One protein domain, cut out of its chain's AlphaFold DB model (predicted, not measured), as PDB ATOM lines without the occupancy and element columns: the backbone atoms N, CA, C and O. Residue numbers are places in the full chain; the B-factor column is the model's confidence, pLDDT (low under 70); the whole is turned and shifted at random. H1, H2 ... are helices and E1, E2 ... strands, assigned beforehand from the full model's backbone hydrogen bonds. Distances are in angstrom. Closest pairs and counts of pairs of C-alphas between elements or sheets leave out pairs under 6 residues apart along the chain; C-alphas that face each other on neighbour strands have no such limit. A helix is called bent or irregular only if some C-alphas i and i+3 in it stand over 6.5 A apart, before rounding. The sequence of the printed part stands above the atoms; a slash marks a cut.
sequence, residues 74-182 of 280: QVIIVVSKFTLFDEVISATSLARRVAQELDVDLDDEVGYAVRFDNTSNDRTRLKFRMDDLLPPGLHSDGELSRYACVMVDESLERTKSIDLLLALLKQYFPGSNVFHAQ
ATOM      1  N   GLN A  74     139.285 142.061 129.108       62.84
ATOM      2  CA  GLN A  74     140.332 142.708 128.310       62.84
ATOM      3  C   GLN A  74     140.013 142.712 126.805       62.84
ATOM      4  O   GLN A  74     140.467 143.592 126.078       62.84
ATOM      5  N   VAL A  75     139.218 141.741 126.347       65.81
ATOM      6  CA  VAL A  75     138.794 141.587 124.951       65.81
ATOM      7  C   VAL A  75     137.285 141.394 124.917       65.81
ATOM      8  O   VAL A  75     136.769 140.494 125.587       65.81
ATOM      9  N   ILE A  76     136.601 142.216 124.115       67.62
ATOM     10  CA  ILE A  76     135.214 141.978 123.728       67.62
ATOM     11  C   ILE A  76     135.155 141.618 122.252       67.62
ATOM     12  O   ILE A  76     135.601 142.389 121.410       67.62
ATOM     13  N   ILE A  77     134.510 140.500 121.941       65.38
ATOM     14  CA  ILE A  77     134.063 140.216 120.578       65.38
ATOM     15  C   ILE A  77     132.644 140.758 120.447       65.38
ATOM     16  O   ILE A  77     131.729 140.250 121.094       65.38
ATOM     17  N   VAL A  78     132.466 141.811 119.649       64.56
ATOM     18  CA  VAL A  78     131.140 142.359 119.358       64.56
ATOM     19  C   VAL A  78     130.585 141.658 118.132       64.56
ATOM     20  O   VAL A  78     131.147 141.770 117.053       64.56
ATOM     21  N   VAL A  79     129.472 140.948 118.296       61.19
ATOM     22  CA  VAL A  79     128.737 140.363 117.171       61.19
ATOM     23  C   VAL A  79     127.489 141.202 116.944       61.19
ATOM     24  O   VAL A  79     126.569 141.183 117.766       61.19
ATOM     25  N   SER A  80     127.466 141.943 115.839       56.59
ATOM     26  CA  SER A  80     126.275 142.624 115.334       56.59
ATOM     27  C   SER A  80     125.536 141.708 114.357       56.59
ATOM     28  O   SER A  80     126.153 140.974 113.589       56.59
ATOM     29  N   LYS A  81     124.199 141.731 114.379       49.25
ATOM     30  CA  LYS A  81     123.372 141.099 113.330       49.25
ATOM     31  C   LYS A  81     123.229 141.970 112.077       49.25
ATOM     32  O   LYS A  81     122.594 141.540 111.120       49.25
ATOM     33  N   PHE A  82     123.767 143.182 112.114       50.47
ATOM     34  CA  PHE A  82     123.754 144.126 111.010       50.47
ATOM     35  C   PHE A  82     125.155 144.147 110.427       50.47
ATOM     36  O   PHE A  82     126.085 144.550 111.122       50.47
ATOM     37  N   THR A  83     125.275 143.639 109.205       43.41
ATOM     38  CA  THR A  83     126.458 143.751 108.352       43.41
ATOM     39  C   THR A  83     126.746 145.235 108.150       43.41
ATOM     40  O   THR A  83     125.864 145.971 107.701       43.41
ATOM     41  N   LEU A  84     127.922 145.690 108.571       41.16
ATOM     42  CA  LEU A  84     128.390 147.051 108.359       41.16
ATOM     43  C   LEU A  84     129.496 147.001 107.305       41.16
ATOM     44  O   LEU A  84     130.672 147.079 107.644       41.16
ATOM     45  N   PHE A  85     129.058 146.998 106.043       43.91
ATOM     46  CA  PHE A  85     129.830 147.352 104.852       43.91
ATOM     47  C   PHE A  85     131.047 146.473 104.472       43.91
ATOM     48  O   PHE A  85     132.085 146.521 105.126       43.91
ATOM     49  N   ASP A  86     131.005 145.893 103.264       42.34
ATOM     50  CA  ASP A  86     132.090 145.078 102.692       42.34
ATOM     51  C   ASP A  86     133.283 145.898 102.098       42.34
ATOM     52  O   ASP A  86     133.154 146.987 101.509       42.34
ATOM     53  N   GLU A  87     134.466 145.311 102.301       51.88
ATOM     54  CA  GLU A  87     135.852 145.506 101.852       51.88
ATOM     55  C   GLU A  87     136.447 146.936 101.759       51.88
ATOM     56  O   GLU A  87     136.924 147.469 102.757       51.88
ATOM     57  N   VAL A  88     136.565 147.604 100.607       45.09
ATOM     58  CA  VAL A  88     137.541 148.732 100.491       45.09
ATOM     59  C   VAL A  88     136.967 150.115 100.806       45.09
ATOM     60  O   VAL A  88     137.654 151.002 101.331       45.09
ATOM     61  N   ILE A  89     135.705 150.318 100.439       52.44
ATOM     62  CA  ILE A  89     135.008 151.597 100.606       52.44
ATOM     63  C   ILE A  89     134.531 151.715 102.050       52.44
ATOM     64  O   ILE A  89     134.551 152.820 102.586       52.44
ATOM     65  N   SER A  90     134.204 150.584 102.681       65.25
ATOM     66  CA  SER A  90     133.761 150.465 104.068       65.25
ATOM     67  C   SER A  90     134.741 151.092 105.051       65.25
ATOM     68  O   SER A  90     134.445 152.145 105.602       65.25
ATOM     69  N   ALA A  91     135.948 150.538 105.210       75.19
ATOM     70  CA  ALA A  91     136.857 150.992 106.264       75.19
ATOM     71  C   ALA A  91     137.239 152.476 106.120       75.19
ATOM     72  O   ALA A  91     137.286 153.203 107.110       75.19
ATOM     73  N   THR A  92     137.464 152.946 104.887       80.38
ATOM     74  CA  THR A  92     137.803 154.355 104.615       80.38
ATOM     75  C   THR A  92     136.602 155.280 104.834       80.38
ATOM     76  O   THR A  92     136.733 156.326 105.470       80.38
ATOM     77  N   SER A  93     135.420 154.914 104.325       78.31
ATOM     78  CA  SER A  93     134.215 155.746 104.446       78.31
ATOM     79  C   SER A  93     133.683 155.750 105.871       78.31
ATOM     80  O   SER A  93     133.280 156.804 106.351       78.31
ATOM     81  N   LEU A  94     133.743 154.612 106.565       81.06
ATOM     82  CA  LEU A  94     133.386 154.474 107.969       81.06
ATOM     83  C   LEU A  94     134.355 155.263 108.847       81.06
ATOM     84  O   LEU A  94     133.899 156.044 109.674       81.06
ATOM     85  N   ALA A  95     135.669 155.163 108.613       87.94
ATOM     86  CA  ALA A  95     136.642 155.997 109.317       87.94
ATOM     87  C   ALA A  95     136.362 157.486 109.110       87.94
ATOM     88  O   ALA A  95     136.330 158.243 110.074       87.94
ATOM     89  N   ARG A  96     136.094 157.911 107.870       86.31
ATOM     90  CA  ARG A  96     135.744 159.305 107.579       86.31
ATOM     91  C   ARG A  96     134.448 159.728 108.261       86.31
ATOM     92  O   ARG A  96     134.386 160.814 108.827       86.31
ATOM     93  N   ARG A  97     133.423 158.879 108.215       84.00
ATOM     94  CA  ARG A  97     132.131 159.134 108.848       84.00
ATOM     95  C   ARG A  97     132.281 159.268 110.359       84.00
ATOM     96  O   ARG A  97     131.758 160.214 110.932       84.00
ATOM     97  N   VAL A  98     133.037 158.375 110.987       88.25
ATOM     98  CA  VAL A  98     133.293 158.401 112.430       88.25
ATOM     99  C   VAL A  98     134.183 159.582 112.819       88.25
ATOM    100  O   VAL A  98     133.937 160.198 113.847       88.25
ATOM    101  N   ALA A  99     135.156 159.971 111.990       89.69
ATOM    102  CA  ALA A  99     135.928 161.200 112.193       89.69
ATOM    103  C   ALA A  99     135.016 162.442 112.197       89.69
ATOM    104  O   ALA A  99     135.109 163.274 113.095       89.69
ATOM    105  N   GLN A 100     134.062 162.518 111.259       87.81
ATOM    106  CA  GLN A 100     133.047 163.578 111.224       87.81
ATOM    107  C   GLN A 100     132.117 163.538 112.447       87.81
ATOM    108  O   GLN A 100     131.812 164.582 113.018       87.81
ATOM    109  N   GLU A 101     131.679 162.349 112.871       87.19
ATOM    110  CA  GLU A 101     130.829 162.171 114.058       87.19
ATOM    111  C   GLU A 101     131.557 162.478 115.372       87.19
ATOM    112  O   GLU A 101     130.905 162.843 116.345       87.19
ATOM    113  N   LEU A 102     132.888 162.371 115.409       88.69
ATOM    114  CA  LEU A 102     133.728 162.745 116.551       88.69
ATOM    115  C   LEU A 102     134.290 164.171 116.454       88.69
ATOM    116  O   LEU A 102     134.959 164.616 117.387       88.69
ATOM    117  N   ASP A 103     133.994 164.891 115.368       90.56
ATOM    118  CA  ASP A 103     134.467 166.256 115.104       90.56
ATOM    119  C   ASP A 103     136.003 166.377 115.125       90.56
ATOM    120  O   ASP A 103     136.567 167.305 115.712       90.56
ATOM    121  N   VAL A 104     136.677 165.398 114.514       91.38
ATOM    122  CA  VAL A 104     138.141 165.305 114.399       91.38
ATOM    123  C   VAL A 104     138.580 165.146 112.946       91.38
ATOM    124  O   VAL A 104     137.804 164.730 112.081       91.38
ATOM    125  N   ASP A 105     139.844 165.466 112.676       89.88
ATOM    126  CA  ASP A 105     140.435 165.293 111.354       89.88
ATOM    127  C   ASP A 105     140.727 163.801 111.085       89.88
ATOM    128  O   ASP A 105     141.188 163.055 111.956       89.88
ATOM    129  N   LEU A 106     140.422 163.339 109.867       88.56
ATOM    130  CA  LEU A 106     140.748 161.980 109.434       88.56
ATOM    131  C   LEU A 106     142.260 161.885 109.208       88.56
ATOM    132  O   LEU A 106     142.739 162.505 108.266       88.56
ATOM    133  N   ASP A 107     142.932 161.038 109.993       90.62
ATOM    134  CA  ASP A 107     144.391 160.881 110.178       90.62
ATOM    135  C   ASP A 107     144.873 161.217 111.591       90.62
ATOM    136  O   ASP A 107     145.966 160.787 111.966       90.62
ATOM    137  N   ASP A 108     144.042 161.907 112.371       91.31
ATOM    138  CA  ASP A 108     144.316 162.302 113.739       91.31
ATOM    139  C   ASP A 108     143.853 161.219 114.716       91.31
ATOM    140  O   ASP A 108     144.405 160.117 114.705       91.31
ATOM    141  N   GLU A 109     142.821 161.461 115.525       92.19
ATOM    142  CA  GLU A 109     142.308 160.490 116.491       92.19
ATOM    143  C   GLU A 109     141.626 159.288 115.824       92.19
ATOM    144  O   GLU A 109     141.619 158.192 116.402       92.19
ATOM    145  N   VAL A 110     141.123 159.468 114.597       92.75
ATOM    146  CA  VAL A 110     140.519 158.420 113.766       92.75
ATOM    147  C   VAL A 110     141.347 158.204 112.503       92.75
ATOM    148  O   VAL A 110     141.631 159.137 111.757       92.75
ATOM    149  N   GLY A 111     141.687 156.946 112.229       92.00
ATOM    150  CA  GLY A 111     142.428 156.550 111.034       92.00
ATOM    151  C   GLY A 111     141.930 155.243 110.425       92.00
ATOM    152  O   GLY A 111     141.036 154.577 110.957       92.00
ATOM    153  N   TYR A 112     142.550 154.840 109.319       88.69
ATOM    154  CA  TYR A 112     142.264 153.569 108.658       88.69
ATOM    155  C   TYR A 112     143.531 152.884 108.126       88.69
ATOM    156  O   TYR A 112     144.582 153.506 107.972       88.69
ATOM    157  N   ALA A 113     143.450 151.583 107.856       84.69
ATOM    158  CA  ALA A 113     144.422 150.872 107.032       84.69
ATOM    159  C   ALA A 113     143.716 149.932 106.055       84.69
ATOM    160  O   ALA A 113     142.973 149.037 106.455       84.69
ATOM    161  N   VAL A 114     143.989 150.148 104.776       83.12
ATOM    162  CA  VAL A 114     143.501 149.372 103.638       83.12
ATOM    163  C   VAL A 114     144.693 148.972 102.764       83.12
ATOM    164  O   VAL A 114     145.819 149.434 102.974       83.12
ATOM    165  N   ARG A 115     144.500 148.076 101.786       76.31
ATOM    166  CA  ARG A 115     145.603 147.696 100.889       76.31
ATOM    167  C   ARG A 115     146.194 148.943 100.227       76.31
ATOM    168  O   ARG A 115     145.468 149.714  99.604       76.31
ATOM    169  N   PHE A 116     147.514 149.089 100.338       79.88
ATOM    170  CA  PHE A 116     148.310 150.167  99.736       79.88
ATOM    171  C   PHE A 116     148.025 151.588 100.249       79.88
ATOM    172  O   PHE A 116     148.604 152.533  99.723       79.88
ATOM    173  N   ASP A 117     147.182 151.751 101.270       82.56
ATOM    174  CA  ASP A 117     146.820 153.063 101.807       82.56
ATOM    175  C   ASP A 117     146.577 152.961 103.323       82.56
ATOM    176  O   ASP A 117     145.772 152.167 103.811       82.56
ATOM    177  N   ASN A 118     147.360 153.713 104.089       87.38
ATOM    178  CA  ASN A 118     147.395 153.639 105.542       87.38
ATOM    179  C   ASN A 118     147.504 155.049 106.114       87.38
ATOM    180  O   ASN A 118     148.533 155.709 105.971       87.38
ATOM    181  N   THR A 119     146.449 155.462 106.804       89.06
ATOM    182  CA  THR A 119     146.277 156.815 107.321       89.06
ATOM    183  C   THR A 119     146.131 156.734 108.834       89.06
ATOM    184  O   THR A 119     145.087 156.341 109.354       89.06
ATOM    185  N   SER A 120     147.218 157.029 109.548       89.62
ATOM    186  CA  SER A 120     147.266 157.104 111.014       89.62
ATOM    187  C   SER A 120     148.559 157.766 111.483       89.62
ATOM    188  O   SER A 120     149.579 157.648 110.803       89.62
ATOM    189  N   ASN A 121     148.547 158.346 112.679       90.06
ATOM    190  CA  ASN A 121     149.709 158.938 113.338       90.06
ATOM    191  C   ASN A 121     149.766 158.545 114.836       90.06
ATOM    192  O   ASN A 121     148.979 157.725 115.310       90.06
ATOM    193  N   ASP A 122     150.692 159.133 115.602       89.06
ATOM    194  CA  ASP A 122     150.867 158.848 117.039       89.06
ATOM    195  C   ASP A 122     149.681 159.297 117.920       89.06
ATOM    196  O   ASP A 122     149.540 158.873 119.075       89.06
ATOM    197  N   ARG A 123     148.806 160.157 117.393       88.75
ATOM    198  CA  ARG A 123     147.576 160.622 118.048       88.75
ATOM    199  C   ARG A 123     146.382 159.716 117.762       88.75
ATOM    200  O   ARG A 123     145.453 159.716 118.562       88.75
ATOM    201  N   THR A 124     146.448 158.854 116.747       90.19
ATOM    202  CA  THR A 124     145.376 157.904 116.429       90.19
ATOM    203  C   THR A 124     145.031 157.006 117.615       90.19
ATOM    204  O   THR A 124     145.900 156.415 118.265       90.19
ATOM    205  N   ARG A 125     143.730 156.930 117.924       87.94
ATOM    206  CA  ARG A 125     143.153 156.120 119.011       87.94
ATOM    207  C   ARG A 125     142.139 155.104 118.499       87.94
ATOM    208  O   ARG A 125     142.022 154.034 119.089       87.94
ATOM    209  N   LEU A 126     141.458 155.407 117.395       90.06
ATOM    210  CA  LEU A 126     140.531 154.511 116.713       90.06
ATOM    211  C   LEU A 126     141.027 154.251 115.292       90.06
ATOM    212  O   LEU A 126     141.286 155.184 114.535       90.06
ATOM    213  N   LYS A 127     141.170 152.976 114.923       87.44
ATOM    214  CA  LYS A 127     141.672 152.595 113.602       87.44
ATOM    215  C   LYS A 127     140.798 151.527 112.959       87.44
ATOM    216  O   LYS A 127     140.743 150.408 113.460       87.44
ATOM    217  N   PHE A 128     140.195 151.868 111.826       87.06
ATOM    218  CA  PHE A 128     139.444 150.936 110.985       87.06
ATOM    219  C   PHE A 128     140.402 150.158 110.083       87.06
ATOM    220  O   PHE A 128     141.360 150.721 109.554       87.06
ATOM    221  N   ARG A 129     140.195 148.854 109.919       81.50
ATOM    222  CA  ARG A 129     141.053 148.012 109.075       81.50
ATOM    223  C   ARG A 129     140.211 147.029 108.286       81.50
ATOM    224  O   ARG A 129     139.217 146.552 108.819       81.50
ATOM    225  N   MET A 130     140.643 146.721 107.066       76.88
ATOM    226  CA  MET A 130     140.135 145.539 106.369       76.88
ATOM    227  C   MET A 130     140.652 144.265 107.037       76.88
ATOM    228  O   MET A 130     141.750 144.243 107.603       76.88
ATOM    229  N   ASP A 131     139.834 143.222 106.987       71.75
ATOM    230  CA  ASP A 131     140.060 141.929 107.630       71.75
ATOM    231  C   ASP A 131     141.314 141.207 107.104       71.75
ATOM    232  O   ASP A 131     142.028 140.539 107.855       71.75
ATOM    233  N   ASP A 132     141.619 141.386 105.823       69.31
ATOM    234  CA  ASP A 132     142.784 140.847 105.132       69.31
ATOM    235  C   ASP A 132     144.116 141.475 105.575       69.31
ATOM    236  O   ASP A 132     145.192 140.924 105.322       69.31
ATOM    237  N   LEU A 133     144.051 142.598 106.289       65.75
ATOM    238  CA  LEU A 133     145.174 143.260 106.931       65.75
ATOM    239  C   LEU A 133     145.167 142.966 108.427       65.75
ATOM    240  O   LEU A 133     144.996 143.864 109.265       65.75
ATOM    241  N   LEU A 134     145.436 141.698 108.757       66.38
ATOM    242  CA  LEU A 134     145.772 141.312 110.124       66.38
ATOM    243  C   LEU A 134     146.803 142.300 110.688       66.38
ATOM    244  O   LEU A 134     147.716 142.717 109.961       66.38
ATOM    245  N   PRO A 135     146.685 142.697 111.967       65.12
ATOM    246  CA  PRO A 135     147.680 143.545 112.589       65.12
ATOM    247  C   PRO A 135     149.094 143.023 112.305       65.12
ATOM    248  O   PRO A 135     149.344 141.828 112.498       65.12
ATOM    249  N   PRO A 136     150.018 143.879 111.821       58.72
ATOM    250  CA  PRO A 136     151.429 143.532 111.791       58.72
ATOM    251  C   PRO A 136     151.821 142.956 113.153       58.72
ATOM    252  O   PRO A 136     151.290 143.384 114.177       58.72
ATOM    253  N   GLY A 137     152.629 141.898 113.146       59.16
ATOM    254  CA  GLY A 137     153.027 141.242 114.386       59.16
ATOM    255  C   GLY A 137     151.919 140.489 115.130       59.16
ATOM    256  O   GLY A 137     152.167 140.074 116.246       59.16
ATOM    257  N   LEU A 138     150.732 140.213 114.563       60.84
ATOM    258  CA  LEU A 138     149.729 139.351 115.232       60.84
ATOM    259  C   LEU A 138     150.264 137.937 115.556       60.84
ATOM    260  O   LEU A 138     149.765 137.254 116.442       60.84
ATOM    261  N   HIS A 139     151.298 137.500 114.838       58.75
ATOM    262  CA  HIS A 139     152.036 136.259 115.082       58.75
ATOM    263  C   HIS A 139     153.020 136.350 116.268       58.75
ATOM    264  O   HIS A 139     153.644 135.348 116.619       58.75
ATOM    265  N   SER A 140     153.176 137.524 116.884       57.12
ATOM    266  CA  SER A 140     154.011 137.770 118.057       57.12
ATOM    267  C   SER A 140     153.215 138.471 119.172       57.12
ATOM    268  O   SER A 140     152.524 139.465 118.978       57.12
ATOM    269  N   ASP A 141     153.345 137.952 120.392       55.00
ATOM    270  CA  ASP A 141     152.584 138.351 121.594       55.00
ATOM    271  C   ASP A 141     152.690 139.861 121.939       55.00
ATOM    272  O   ASP A 141     151.857 140.445 122.630       55.00
ATOM    273  N   GLY A 142     153.722 140.539 121.423       54.81
ATOM    274  CA  GLY A 142     154.074 141.907 121.795       54.81
ATOM    275  C   GLY A 142     153.181 143.010 121.222       54.81
ATOM    276  O   GLY A 142     153.114 144.080 121.824       54.81
ATOM    277  N   GLU A 143     152.490 142.810 120.095       59.72
ATOM    278  CA  GLU A 143     151.831 143.927 119.390       59.72
ATOM    279  C   GLU A 143     150.341 144.083 119.729       59.72
ATOM    280  O   GLU A 143     149.848 145.212 119.804       59.72
ATOM    281  N   LEU A 144     149.647 142.992 120.082       65.00
ATOM    282  CA  LEU A 144     148.280 143.056 120.628       65.00
ATOM    283  C   LEU A 144     148.214 143.851 121.940       65.00
ATOM    284  O   LEU A 144     147.192 144.469 122.226       65.00
ATOM    285  N   SER A 145     149.320 143.922 122.689       67.88
ATOM    286  CA  SER A 145     149.437 144.741 123.904       67.88
ATOM    287  C   SER A 145     149.224 146.246 123.663       67.88
ATOM    288  O   SER A 145     148.853 146.971 124.588       67.88
ATOM    289  N   ARG A 146     149.407 146.722 122.419       72.50
ATOM    290  CA  ARG A 146     149.149 148.118 122.025       72.50
ATOM    291  C   ARG A 146     147.659 148.429 121.903       72.50
ATOM    292  O   ARG A 146     147.274 149.595 121.954       72.50
ATOM    293  N   TYR A 147     146.824 147.407 121.730       74.44
ATOM    294  CA  TYR A 147     145.390 147.562 121.552       74.44
ATOM    295  C   TYR A 147     144.675 147.386 122.887       74.44
ATOM    296  O   TYR A 147     144.736 146.345 123.535       74.44
ATOM    297  N   ALA A 148     143.945 148.420 123.298       73.44
ATOM    298  CA  ALA A 148     143.081 148.349 124.472       73.44
ATOM    299  C   ALA A 148     141.789 147.550 124.214       73.44
ATOM    300  O   ALA A 148     141.140 147.121 125.167       73.44
ATOM    301  N   CYS A 149     141.395 147.422 122.946       76.44
ATOM    302  CA  CYS A 149     140.200 146.733 122.482       76.44
ATOM    303  C   CYS A 149     140.396 146.360 121.007       76.44
ATOM    304  O   CYS A 149     140.947 147.155 120.246       76.44
ATOM    305  N   VAL A 150     139.917 145.186 120.604       76.06
ATOM    306  CA  VAL A 150     139.818 144.773 119.198       76.06
ATOM    307  C   VAL A 150     138.359 144.436 118.935       76.06
ATOM    308  O   VAL A 150     137.800 143.593 119.628       76.06
ATOM    309  N   MET A 151     137.744 145.111 117.967       76.38
ATOM    310  CA  MET A 151     136.378 144.837 117.522       76.38
ATOM    311  C   MET A 151     136.453 144.152 116.162       76.38
ATOM    312  O   MET A 151     137.142 144.642 115.271       76.38
ATOM    313  N   VAL A 152     135.777 143.014 116.027       76.62
ATOM    314  CA  VAL A 152     135.692 142.270 114.768       76.62
ATOM    315  C   VAL A 152     134.272 142.420 114.254       76.62
ATOM    316  O   VAL A 152     133.364 141.756 114.756       76.62
ATOM    317  N   ASP A 153     134.092 143.336 113.309       74.00
ATOM    318  CA  ASP A 153     132.820 143.501 112.613       74.00
ATOM    319  C   ASP A 153     132.665 142.438 111.518       74.00
ATOM    320  O   ASP A 153     133.627 141.746 111.184       74.00
ATOM    321  N   GLU A 154     131.442 142.246 111.028       68.31
ATOM    322  CA  GLU A 154     131.129 141.341 109.907       68.31
ATOM    323  C   GLU A 154     131.609 139.888 110.080       68.31
ATOM    324  O   GLU A 154     131.731 139.120 109.130       68.31
ATOM    325  N   SER A 155     131.790 139.439 111.328       62.47
ATOM    326  CA  SER A 155     132.231 138.065 111.642       62.47
ATOM    327  C   SER A 155     131.327 136.950 111.086       62.47
ATOM    328  O   SER A 155     131.695 135.772 111.106       62.47
ATOM    329  N   LEU A 156     130.147 137.308 110.573       63.44
ATOM    330  CA  LEU A 156     129.221 136.415 109.885       63.44
ATOM    331  C   LEU A 156     129.647 136.067 108.452       63.44
ATOM    332  O   LEU A 156     129.205 135.032 107.960       63.44
ATOM    333  N   GLU A 157     130.504 136.856 107.801       63.97
ATOM    334  CA  GLU A 157     130.964 136.571 106.432       63.97
ATOM    335  C   GLU A 157     131.920 135.375 106.361       63.97
ATOM    336  O   GLU A 157     132.093 134.766 105.305       63.97
ATOM    337  N   ARG A 158     132.487 134.971 107.511       69.69
ATOM    338  CA  ARG A 158     133.324 133.766 107.665       69.69
ATOM    339  C   ARG A 158     134.465 133.702 106.642       69.69
ATOM    340  O   ARG A 158     134.799 132.628 106.130       69.69
ATOM    341  N   THR A 159     135.092 134.844 106.356       74.62
ATOM    342  CA  THR A 159     136.310 134.882 105.543       74.62
ATOM    343  C   THR A 159     137.440 134.136 106.262       74.62
ATOM    344  O   THR A 159     137.468 134.010 107.491       74.62
ATOM    345  N   LYS A 160     138.420 133.627 105.502       78.50
ATOM    346  CA  LYS A 160     139.584 132.929 106.084       78.50
ATOM    347  C   LYS A 160     140.369 133.829 107.040       78.50
ATOM    348  O   LYS A 160     140.905 133.337 108.031       78.50
ATOM    349  N   SER A 161     140.444 135.122 106.727       77.38
ATOM    350  CA  SER A 161     141.150 136.126 107.524       77.38
ATOM    351  C   SER A 161     140.454 136.349 108.864       77.38
ATOM    352  O   SER A 161     141.116 136.293 109.901       77.38
ATOM    353  N   ILE A 162     139.123 136.497 108.861       79.12
ATOM    354  CA  ILE A 162     138.307 136.605 110.078       79.12
ATOM    355  C   ILE A 162     138.429 135.338 110.928       79.12
ATOM    356  O   ILE A 162     138.703 135.432 112.123       79.12
ATOM    357  N   ASP A 163     138.278 134.152 110.333       81.69
ATOM    358  CA  ASP A 163     138.366 132.887 111.075       81.69
ATOM    359  C   ASP A 163     139.756 132.719 111.727       81.69
ATOM    360  O   ASP A 163     139.852 132.315 112.890       81.69
ATOM    361  N   LEU A 164     140.836 133.090 111.025       81.81
ATOM    362  CA  LEU A 164     142.195 133.088 111.577       81.81
ATOM    363  C   LEU A 164     142.367 134.129 112.693       81.81
ATOM    364  O   LEU A 164     142.927 133.804 113.739       81.81
ATOM    365  N   LEU A 165     141.865 135.354 112.511       79.38
ATOM    366  CA  LEU A 165     141.904 136.406 113.530       79.38
ATOM    367  C   LEU A 165     141.185 135.963 114.806       79.38
ATOM    368  O   LEU A 165     141.736 136.081 115.898       79.38
ATOM    369  N   LEU A 166     139.977 135.412 114.677       80.00
ATOM    370  CA  LEU A 166     139.192 134.913 115.803       80.00
ATOM    371  C   LEU A 166     139.893 133.745 116.508       80.00
ATOM    372  O   LEU A 166     139.901 133.692 117.740       80.00
ATOM    373  N   ALA A 167     140.514 132.831 115.754       81.06
ATOM    374  CA  ALA A 167     141.297 131.736 116.322       81.06
ATOM    375  C   ALA A 167     142.503 132.251 117.126       81.06
ATOM    376  O   ALA A 167     142.710 131.813 118.259       81.06
ATOM    377  N   LEU A 168     143.250 133.216 116.581       80.00
ATOM    378  CA  LEU A 168     144.395 133.836 117.253       80.00
ATOM    379  C   LEU A 168     143.955 134.607 118.504       80.00
ATOM    380  O   LEU A 168     144.514 134.397 119.577       80.00
ATOM    381  N   LEU A 169     142.902 135.426 118.419       78.12
ATOM    382  CA  LEU A 169     142.356 136.145 119.577       78.12
ATOM    383  C   LEU A 169     141.921 135.185 120.691       78.12
ATOM    384  O   LEU A 169     142.189 135.445 121.862       78.12
ATOM    385  N   LYS A 170     141.301 134.052 120.342       78.31
ATOM    386  CA  LYS A 170     140.914 133.019 121.312       78.31
ATOM    387  C   LYS A 170     142.121 132.312 121.937       78.31
ATOM    388  O   LYS A 170     142.049 131.929 123.102       78.31
ATOM    389  N   GLN A 171     143.202 132.124 121.180       79.38
ATOM    390  CA  GLN A 171     144.443 131.529 121.674       79.38
ATOM    391  C   GLN A 171     145.172 132.459 122.655       79.38
ATOM    392  O   GLN A 171     145.608 131.993 123.706       79.38
ATOM    393  N   TYR A 172     145.294 133.749 122.330       76.31
ATOM    394  CA  TYR A 172     146.005 134.726 123.166       76.31
ATOM    395  C   TYR A 172     145.180 135.213 124.365       76.31
ATOM    396  O   TYR A 172     145.744 135.512 125.415       76.31
ATOM    397  N   PHE A 173     143.850 135.255 124.245       74.69
ATOM    398  CA  PHE A 173     142.947 135.734 125.295       74.69
ATOM    399  C   PHE A 173     141.885 134.683 125.655       74.69
ATOM    400  O   PHE A 173     140.697 134.854 125.349       74.69
ATOM    401  N   PRO A 174     142.282 133.577 126.311       68.38
ATOM    402  CA  PRO A 174     141.335 132.576 126.782       68.38
ATOM    403  C   PRO A 174     140.383 133.194 127.821       68.38
ATOM    404  O   PRO A 174     140.822 133.751 128.823       68.38
ATOM    405  N   GLY A 175     139.071 133.088 127.585       67.44
ATOM    406  CA  GLY A 175     138.036 133.649 128.468       67.44
ATOM    407  C   GLY A 175     137.537 135.051 128.091       67.44
ATOM    408  O   GLY A 175     136.992 135.742 128.945       67.44
ATOM    409  N   SER A 176     137.722 135.483 126.838       68.69
ATOM    410  CA  SER A 176     137.176 136.749 126.333       68.69
ATOM    411  C   SER A 176     135.646 136.823 126.427       68.69
ATOM    412  O   SER A 176     134.932 135.831 126.256       68.69
ATOM    413  N   ASN A 177     135.134 138.030 126.681       68.00
ATOM    414  CA  ASN A 177     133.699 138.282 126.737       68.00
ATOM    415  C   ASN A 177     133.158 138.445 125.311       68.00
ATOM    416  O   ASN A 177     133.727 139.171 124.498       68.00
ATOM    417  N   VAL A 178     132.035 137.803 124.996       67.00
ATOM    418  CA  VAL A 178     131.328 138.022 123.726       67.00
ATOM    419  C   VAL A 178     130.124 138.909 124.005       67.00
ATOM    420  O   VAL A 178     129.242 138.548 124.785       67.00
ATOM    421  N   PHE A 179     130.087 140.078 123.374       66.12
ATOM    422  CA  PHE A 179     128.956 140.989 123.441       66.12
ATOM    423  C   PHE A 179     128.123 140.862 122.171       66.12
ATOM    424  O   PHE A 179     128.576 141.156 121.068       66.12
ATOM    425  N   HIS A 180     126.871 140.455 122.322       65.62
ATOM    426  CA  HIS A 180     125.922 140.468 121.217       65.62
ATOM    427  C   HIS A 180     125.243 141.833 121.161       65.62
ATOM    428  O   HIS A 180     124.396 142.144 122.003       65.62
ATOM    429  N   ALA A 181     125.611 142.641 120.168       62.75
ATOM    430  CA  ALA A 181     124.947 143.908 119.918       62.75
ATOM    431  C   ALA A 181     123.552 143.633 119.340       62.75
ATOM    432  O   ALA A 181     123.400 143.053 118.264       62.75
ATOM    433  N   GLN A 182     122.515 144.033 120.076       55.34
ATOM    434  CA  GLN A 182     121.148 144.037 119.570       55.34
ATOM    435  C   GLN A 182     120.876 145.399 118.939       55.34
ATOM    436  O   GLN A 182     120.591 146.364 119.639       55.34
TER     437      GLN A 182
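Overview. This is residues 74 to 182 of the 280 residues of an uncharacterized protein of Fusarium sp. AF-8 (UniProt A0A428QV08). The model has two parts with a long unnamed stretch between them: a small three-stranded sheet, E3 E2 E4, with helix H1 covering one face, and across from it a looser part made of the two-stranded parallel pair E1 and E5 and helix H3. The short helix H2 sits out at the rim, with its first residue near the last residue of H3, and residues 145 to 159 run between the two parts without a named element. The printed part has 109 residues with three named helices and five named strands, in the order E1 H1 E2 E3 E4 H2 H3 E5; the larger sheet has the order E3, E2, E4 and is mixed. The class is mixed, helices and strands, with under half of the residues in named elements. The whole is compact, with a radius of gyration of the C-alphas of 13.8 A and spans of 36 by 32 by 25 A.

Along the chain. In the larger sheet, E2 is residues 110 to 114, 13.9 A long, E3 is residues 117 to 119 and E4 is residues 126 to 129. H1, residues 87 to 101, is 21.3 A long and begins at C-alpha 87 at (135.852, 145.506, 101.852); it is neither bent nor irregular, but only just: C-alphas 88 and 91 are 6.2 A apart. H3, residues 160 to 172, is 18.3 A long. H2 is residues 141 to 144. E1, residues 76 to 80, begins at C-alpha 76 at (135.214, 141.978, 123.728), and E5, residues 177 to 181, ends at C-alpha 181 at (124.947, 143.908, 119.918).

Arrangement. E2 is the inner strand. E3 and E2 form a hairpin, antiparallel, with N 112 and O 119 at 2.9 A. E2 and E4 are parallel at 15 degrees, with N 113 and O 128 at 2.8 A. H1 is on this sheet at a height of 8.3 A, over E2 and E4, and runs along the strands, at 7 degrees to E2 on the local plane. The closest C-alphas of H1 and E4 are those of Ala 91 and Phe 128, 5.4 A apart. Neither H2 nor H3 is on this sheet. H2 and H3 are close but not clearly touching, the C-alphas of Asp 141 and Tyr 172 being closest at 7.7 A. E1 and E5 are parallel at 24 degrees, with N 179 and O 77 at 2.8 A; both are apart from E2, E3 and E4. Every O i to N i+4 pair is within hydrogen-bond range in H3 and 9 of 11 are in H1, while H2 is too short for such a pair.

Size, cuts and confidence. The C-alphas farthest apart, those of Asp 103 and Gln 171, are 36.7 A from each other. The printed part has no cut. The links E4 to H2 and H2 to H3 are long. The mean pLDDT of the printed part is 73.6, with residues 74 to 90, 132 to 145, 154 to 158 and 174 to 182 under 70.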